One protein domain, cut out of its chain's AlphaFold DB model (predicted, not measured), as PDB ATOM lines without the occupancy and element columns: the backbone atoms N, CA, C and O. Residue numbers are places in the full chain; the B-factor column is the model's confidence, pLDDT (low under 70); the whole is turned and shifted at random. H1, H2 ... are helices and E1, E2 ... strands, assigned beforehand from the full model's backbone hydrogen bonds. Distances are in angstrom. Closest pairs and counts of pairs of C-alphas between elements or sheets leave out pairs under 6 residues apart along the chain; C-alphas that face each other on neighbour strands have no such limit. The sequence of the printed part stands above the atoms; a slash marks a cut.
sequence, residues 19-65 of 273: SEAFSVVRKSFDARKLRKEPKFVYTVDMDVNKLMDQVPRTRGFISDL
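Overview. This is residues 19 to 65 of the 273 residues of a protein of Actinidia rufa (UniProt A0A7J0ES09). A long two-stranded hairpin, E1 and E2, makes a rod, with two short helices, H1 and H2, meeting in a corner at one end and a free loop, residues 32 to 37, sticking out at the other. The printed part has 47 residues, with two named strands and two named helices in the order E1, E2, H1, H2 along the chain; the class is mixed, helices and strands, and the sheet is antiparallel, order E1 - E2. It is extended, with a radius of gyration of the C-alphas of 14.8 A and spans of 42 by 19 by 13 A.

Arrangement. Start at E1, residues 22 to 30, which bends by 63 degrees at residue 25. Its antiparallel neighbour in the hairpin is E2, residues 39 to 46, at 159 degrees between directions; look for N 23 and O 45, 2.9 A apart, and N 41 and O 28, 2.8 A apart, both within hydrogen-bond range. Next come H1, residues 48 to 54, and H2, residues 58 to 64. They only just touch, and only at the corner by their link, with 3 pairs of C-alphas within 8 A; the closest C-alphas, of Met 52 and Thr 58, are 6.3 A apart. They run opposite ways at a shallow tilt of 32 degrees, only just short of steep. In both helices every O i to N i+4 pair is within hydrogen-bond range. E2 and H2 are apart.

Along the chain. Find C-alpha 22 at (129.502, 170.055, 30.027); from there E1 runs 22.0 A to C-alpha 30. E2 runs 21.6 A from C-alpha 39 to C-alpha 46. H1 and H2 each measure 10.0 A, and H2 ends at C-alpha 64, (138.276, 182.051, 40.422).

Size, cuts and confidence. The C-alphas farthest apart, of Lys 33 and Asp 53, are 42.7 A apart. The printed part has no cut, and no link is long. The model's pLDDT is under 70 at residues 33 to 36.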
ATOM      1  N   SER A  19     131.554 170.975  24.042       71.88
ATOM      2  CA  SER A  19     130.291 170.357  24.472       71.88
ATOM      3  C   SER A  19     130.480 169.064  25.273       71.88
ATOM      4  O   SER A  19     129.624 168.721  26.081       71.88
ATOM      5  N   GLU A  20     131.603 168.370  25.093       77.94
ATOM      6  CA  GLU A  20     131.940 167.119  25.786       77.94
ATOM      7  C   GLU A  20     132.265 167.306  27.275       77.94
ATOM      8  O   GLU A  20     132.158 166.357  28.055       77.94
ATOM      9  N   ALA A  21     132.658 168.518  27.674       79.88
ATOM     10  CA  ALA A  21     133.032 168.828  29.050       79.88
ATOM     11  C   ALA A  21     131.850 169.311  29.905       79.88
ATOM     12  O   ALA A  21     132.015 169.500  31.109       79.88
ATOM     13  N   PHE A  22     130.666 169.519  29.320       83.00
ATOM     14  CA  PHE A  22     129.502 170.055  30.027       83.00
ATOM     15  C   PHE A  22     128.282 169.157  29.844       83.00
ATOM     16  O   PHE A  22     127.974 168.710  28.744       83.00
ATOM     17  N   SER A  23     127.519 168.959  30.915       85.44
ATOM     18  CA  SER A  23     126.231 168.268  30.858       85.44
ATOM     19  C   SER A  23     125.162 169.054  31.608       85.44
ATOM     20  O   SER A  23     125.415 169.634  32.658       85.44
ATOM     21  N   VAL A  24     123.948 169.128  31.060       85.19
ATOM     22  CA  VAL A  24     122.833 169.833  31.708       85.19
ATOM     23  C   VAL A  24     122.146 168.880  32.685       85.19
ATOM     24  O   VAL A  24     121.413 167.989  32.268       85.19
ATOM     25  N   VAL A  25     122.327 169.105  33.986       86.69
ATOM     26  CA  VAL A  25     121.686 168.320  35.060       86.69
ATOM     27  C   VAL A  25     120.252 168.770  35.302       86.69
ATOM     28  O   VAL A  25     119.368 167.978  35.626       86.69
ATOM     29  N   ARG A  26     119.995 170.073  35.152       84.56
ATOM     30  CA  ARG A  26     118.667 170.646  35.360       84.56
ATOM     31  C   ARG A  26     118.401 171.743  34.351       84.56
ATOM     32  O   ARG A  26     119.192 172.664  34.199       84.56
ATOM     33  N   LYS A  27     117.224 171.691  33.736       88.06
ATOM     34  CA  LYS A  27     116.645 172.794  32.971       88.06
ATOM     35  C   LYS A  27     115.352 173.208  33.651       88.06
ATOM     36  O   LYS A  27     114.505 172.375  33.956       88.06
ATOM     37  N   SER A  28     115.203 174.494  33.911       86.31
ATOM     38  CA  SER A  28     113.998 175.062  34.505       86.31
ATOM     39  C   SER A  28     113.601 176.336  33.782       86.31
ATOM     40  O   SER A  28     114.412 176.953  33.094       86.31
ATOM     41  N   PHE A  29     112.331 176.692  33.899       85.19
ATOM     42  CA  PHE A  29     111.759 177.863  33.261       85.19
ATOM     43  C   PHE A  29     111.277 178.837  34.330       85.19
ATOM     44  O   PHE A  29     110.534 178.450  35.234       85.19
ATOM     45  N   ASP A  30     111.702 180.091  34.235       82.50
ATOM     46  CA  ASP A  30     111.245 181.147  35.125       82.50
ATOM     47  C   ASP A  30     109.915 181.721  34.620       82.50
ATOM     48  O   ASP A  30     109.868 182.487  33.659       82.50
ATOM     49  N   ALA A  31     108.821 181.338  35.281       80.38
ATOM     50  CA  ALA A  31     107.455 181.675  34.883       80.38
ATOM     51  C   ALA A  31     106.917 182.998  35.478       80.38
ATOM     52  O   ALA A  31     105.703 183.200  35.566       80.38
ATOM     53  N   ARG A  32     107.785 183.908  35.940       80.62
ATOM     54  CA  ARG A  32     107.357 185.182  36.547       80.62
ATOM     55  C   ARG A  32     106.778 186.149  35.504       80.62
ATOM     56  O   ARG A  32     107.506 186.661  34.662       80.62
ATOM     57  N   LYS A  33     105.493 186.510  35.653       65.69
ATOM     58  CA  LYS A  33     104.760 187.459  34.776       65.69
ATOM     59  C   LYS A  33     105.369 188.871  34.677       65.69
ATOM     60  O   LYS A  33     105.075 189.590  33.735       65.69
ATOM     61  N   LEU A  34     106.189 189.281  35.649       68.69
ATOM     62  CA  LEU A  34     106.808 190.617  35.722       68.69
ATOM     63  C   LEU A  34     108.040 190.792  34.818       68.69
ATOM     64  O   LEU A  34     108.515 191.911  34.635       68.69
ATOM     65  N   ARG A  35     108.600 189.708  34.276       60.28
ATOM     66  CA  ARG A  35     109.736 189.774  33.350       60.28
ATOM     67  C   ARG A  35     109.185 189.853  31.923       60.28
ATOM     68  O   ARG A  35     108.349 189.040  31.550       60.28
ATOM     69  N   LYS A  36     109.659 190.824  31.131       60.91
ATOM     70  CA  LYS A  36     109.244 191.017  29.725       60.91
ATOM     71  C   LYS A  36     109.618 189.843  28.812       60.91
ATOM     72  O   LYS A  36     109.008 189.697  27.761       60.91
ATOM     73  N   GLU A  37     110.590 189.015  29.210       75.44
ATOM     74  CA  GLU A  37     111.106 187.921  28.388       75.44
ATOM     75  C   GLU A  37     111.195 186.596  29.165       75.44
ATOM     76  O   GLU A  37     111.669 186.584  30.309       75.44
ATOM     77  N   PRO A  38     110.765 185.479  28.549       77.62
ATOM     78  CA  PRO A  38     110.872 184.139  29.114       77.62
ATOM     79  C   PRO A  38     112.340 183.719  29.290       77.62
ATOM     80  O   PRO A  38     113.113 183.732  28.334       77.62
ATOM     81  N   LYS A  39     112.731 183.302  30.504       81.62
ATOM     82  CA  LYS A  39     114.116 182.911  30.823       81.62
ATOM     83  C   LYS A  39     114.201 181.451  31.251       81.62
ATOM     84  O   LYS A  39     113.547 181.030  32.205       81.62
ATOM     85  N   PHE A  40     115.047 180.688  30.568       83.38
ATOM     86  CA  PHE A  40     115.451 179.364  31.027       83.38
ATOM     87  C   PHE A  40     116.649 179.481  31.955       83.38
ATOM     88  O   PHE A  40     117.554 180.268  31.699       83.38
ATOM     89  N   VAL A  41     116.631 178.675  33.009       83.25
ATOM     90  CA  VAL A  41     117.700 178.538  33.992       83.25
ATOM     91  C   VAL A  41     118.228 177.115  33.918       83.25
ATOM     92  O   VAL A  41     117.457 176.155  34.029       83.25
ATOM     93  N   TYR A  42     119.543 176.997  33.778       84.00
ATOM     94  CA  TYR A  42     120.248 175.728  33.656       84.00
ATOM     95  C   TYR A  42     121.159 175.495  34.864       84.00
ATOM     96  O   TYR A  42     121.801 176.422  35.353       84.00
ATOM     97  N   THR A  43     121.227 174.249  35.320       84.38
ATOM     98  CA  THR A  43     122.301 173.733  36.172       84.38
ATOM     99  C   THR A  43     123.117 172.787  35.313       84.38
ATOM    100  O   THR A  43     122.550 171.863  34.724       84.38
ATOM    101  N   VAL A  44     124.416 173.054  35.213       82.56
ATOM    102  CA  VAL A  44     125.346 172.285  34.391       82.56
ATOM    103  C   VAL A  44     126.409 171.655  35.277       82.56
ATOM    104  O   VAL A  44     126.947 172.332  36.152       82.56
ATOM    105  N   ASP A  45     126.700 170.385  35.031       84.44
ATOM    106  CA  ASP A  45     127.888 169.718  35.546       84.44
ATOM    107  C   ASP A  45     129.017 169.907  34.541       84.44
ATOM    108  O   ASP A  45     128.807 169.828  33.326       84.44
ATOM    109  N   MET A  46     130.208 170.170  35.064       83.44
ATOM    110  CA  MET A  46     131.404 170.451  34.283       83.44
ATOM    111  C   MET A  46     132.490 169.447  34.647       83.44
ATOM    112  O   MET A  46     132.883 169.349  35.810       83.44
ATOM    113  N   ASP A  47     132.990 168.722  33.653       84.31
ATOM    114  CA  ASP A  47     134.163 167.869  33.802       84.31
ATOM    115  C   ASP A  47     135.421 168.733  33.690       84.31
ATOM    116  O   ASP A  47     135.842 169.142  32.604       84.31
ATOM    117  N   VAL A  48     136.002 169.039  34.849       81.25
ATOM    118  CA  VAL A  48     137.168 169.918  34.968       81.25
ATOM    119  C   VAL A  48     138.370 169.351  34.215       81.25
ATOM    120  O   VAL A  48     139.092 170.115  33.584       81.25
ATOM    121  N   ASN A  49     138.574 168.031  34.233       82.62
ATOM    122  CA  ASN A  49     139.741 167.416  33.603       82.62
ATOM    123  C   ASN A  49     139.643 167.526  32.080       82.62
ATOM    124  O   ASN A  49     140.541 168.072  31.444       82.62
ATOM    125  N   LYS A  50     138.497 167.137  31.507       82.25
ATOM    126  CA  LYS A  50     138.265 167.260  30.059       82.25
ATOM    127  C   LYS A  50     138.337 168.705  29.580       82.25
ATOM    128  O   LYS A  50     138.893 168.980  28.519       82.25
ATOM    129  N   LEU A  51     137.803 169.641  30.367       81.12
ATOM    130  CA  LEU A  51     137.861 171.060  30.030       81.12
ATOM    131  C   LEU A  51     139.299 171.592  30.034       81.12
ATOM    132  O   LEU A  51     139.668 172.381  29.164       81.12
ATOM    133  N   MET A  52     140.106 171.161  31.000       79.31
ATOM    134  CA  MET A  52     141.509 171.545  31.120       79.31
ATOM    135  C   MET A  52     142.370 170.971  29.992       79.31
ATOM    136  O   MET A  52     143.226 171.688  29.473       79.31
ATOM    137  N   ASP A  53     142.105 169.731  29.579       81.69
ATOM    138  CA  ASP A  53     142.798 169.078  28.465       81.69
ATOM    139  C   ASP A  53     142.497 169.773  27.128       81.69
ATOM    140  O   ASP A  53     143.385 169.965  26.297       81.69
ATOM    141  N   GLN A  54     141.248 170.199  26.925       74.44
ATOM    142  CA  GLN A  54     140.802 170.814  25.673       74.44
ATOM    143  C   GLN A  54     141.074 172.324  25.617       74.44
ATOM    144  O   GLN A  54     141.365 172.869  24.551       74.44
ATOM    145  N   VAL A  55     141.005 173.023  26.755       77.31
ATOM    146  CA  VAL A  55     141.251 174.468  26.844       77.31
ATOM    147  C   VAL A  55     142.105 174.787  28.081       77.31
ATOM    148  O   VAL A  55     141.581 175.269  29.089       77.31
ATOM    149  N   PRO A  56     143.445 174.655  28.007       71.25
ATOM    150  CA  PRO A  56     144.348 174.851  29.154       71.25
ATOM    151  C   PRO A  56     144.278 176.241  29.807       71.25
ATOM    152  O   PRO A  56     144.643 176.426  30.969       71.25
ATOM    153  N   ARG A  57     143.775 177.246  29.075       72.62
ATOM    154  CA  ARG A  57     143.561 178.618  29.571       72.62
ATOM    155  C   ARG A  57     142.431 178.732  30.600       72.62
ATOM    156  O   ARG A  57     142.330 179.759  31.265       72.62
ATOM    157  N   THR A  58     141.597 177.704  30.751       70.25
ATOM    158  CA  THR A  58     140.480 177.693  31.710       70.25
ATOM    159  C   THR A  58     140.930 177.522  33.162       70.25
ATOM    160  O   THR A  58     140.151 177.814  34.064       70.25
ATOM    161  N   ARG A  59     142.203 177.174  33.410       70.12
ATOM    162  CA  ARG A  59     142.769 176.999  34.761       70.12
ATOM    163  C   ARG A  59     142.573 178.207  35.676       70.12
ATOM    164  O   ARG A  59     142.236 178.035  36.844       70.12
ATOM    165  N   GLY A  60     142.787 179.414  35.147       70.69
ATOM    166  CA  GLY A  60     142.596 180.657  35.903       70.69
ATOM    167  C   GLY A  60     141.127 180.861  36.264       70.69
ATOM    168  O   GLY A  60     140.797 181.016  37.430       70.69
ATOM    169  N   PHE A  61     140.243 180.700  35.279       70.69
ATOM    170  CA  PHE A  61     138.798 180.817  35.472       70.69
ATOM    171  C   PHE A  61     138.248 179.816  36.499       70.69
ATOM    172  O   PHE A  61     137.430 180.191  37.328       70.69
ATOM    173  N   ILE A  62     138.704 178.558  36.476       72.81
ATOM    174  CA  ILE A  62     138.294 177.539  37.456       72.81
ATOM    175  C   ILE A  62     138.789 177.895  38.863       72.81
ATOM    176  O   ILE A  62     138.082 177.651  39.834       72.81
ATOM    177  N   SER A  63     139.976 178.495  38.974       71.44
ATOM    178  CA  SER A  63     140.530 178.925  40.267       71.44
ATOM    179  C   SER A  63     139.756 180.108  40.864       71.44
ATOM    180  O   SER A  63     139.691 180.234  42.083       71.44
ATOM    181  N   ASP A  64     139.132 180.930  40.015       74.69
ATOM    182  CA  ASP A  64     138.276 182.051  40.422       74.69
ATOM    183  C   ASP A  64     136.859 181.603  40.840       74.69
ATOM    184  O   ASP A  64     136.103 182.381  41.431       74.69
ATOM    185  N   LEU A  65     136.460 180.361  40.533       71.31
ATOM    186  CA  LEU A  65     135.187 179.807  40.987       71.31
ATOM    187  C   LEU A  65     135.290 179.470  42.477       71.31
ATOM    188  O   LEU A  65     135.804 178.421  42.862       71.31
TER     189      LEU A  65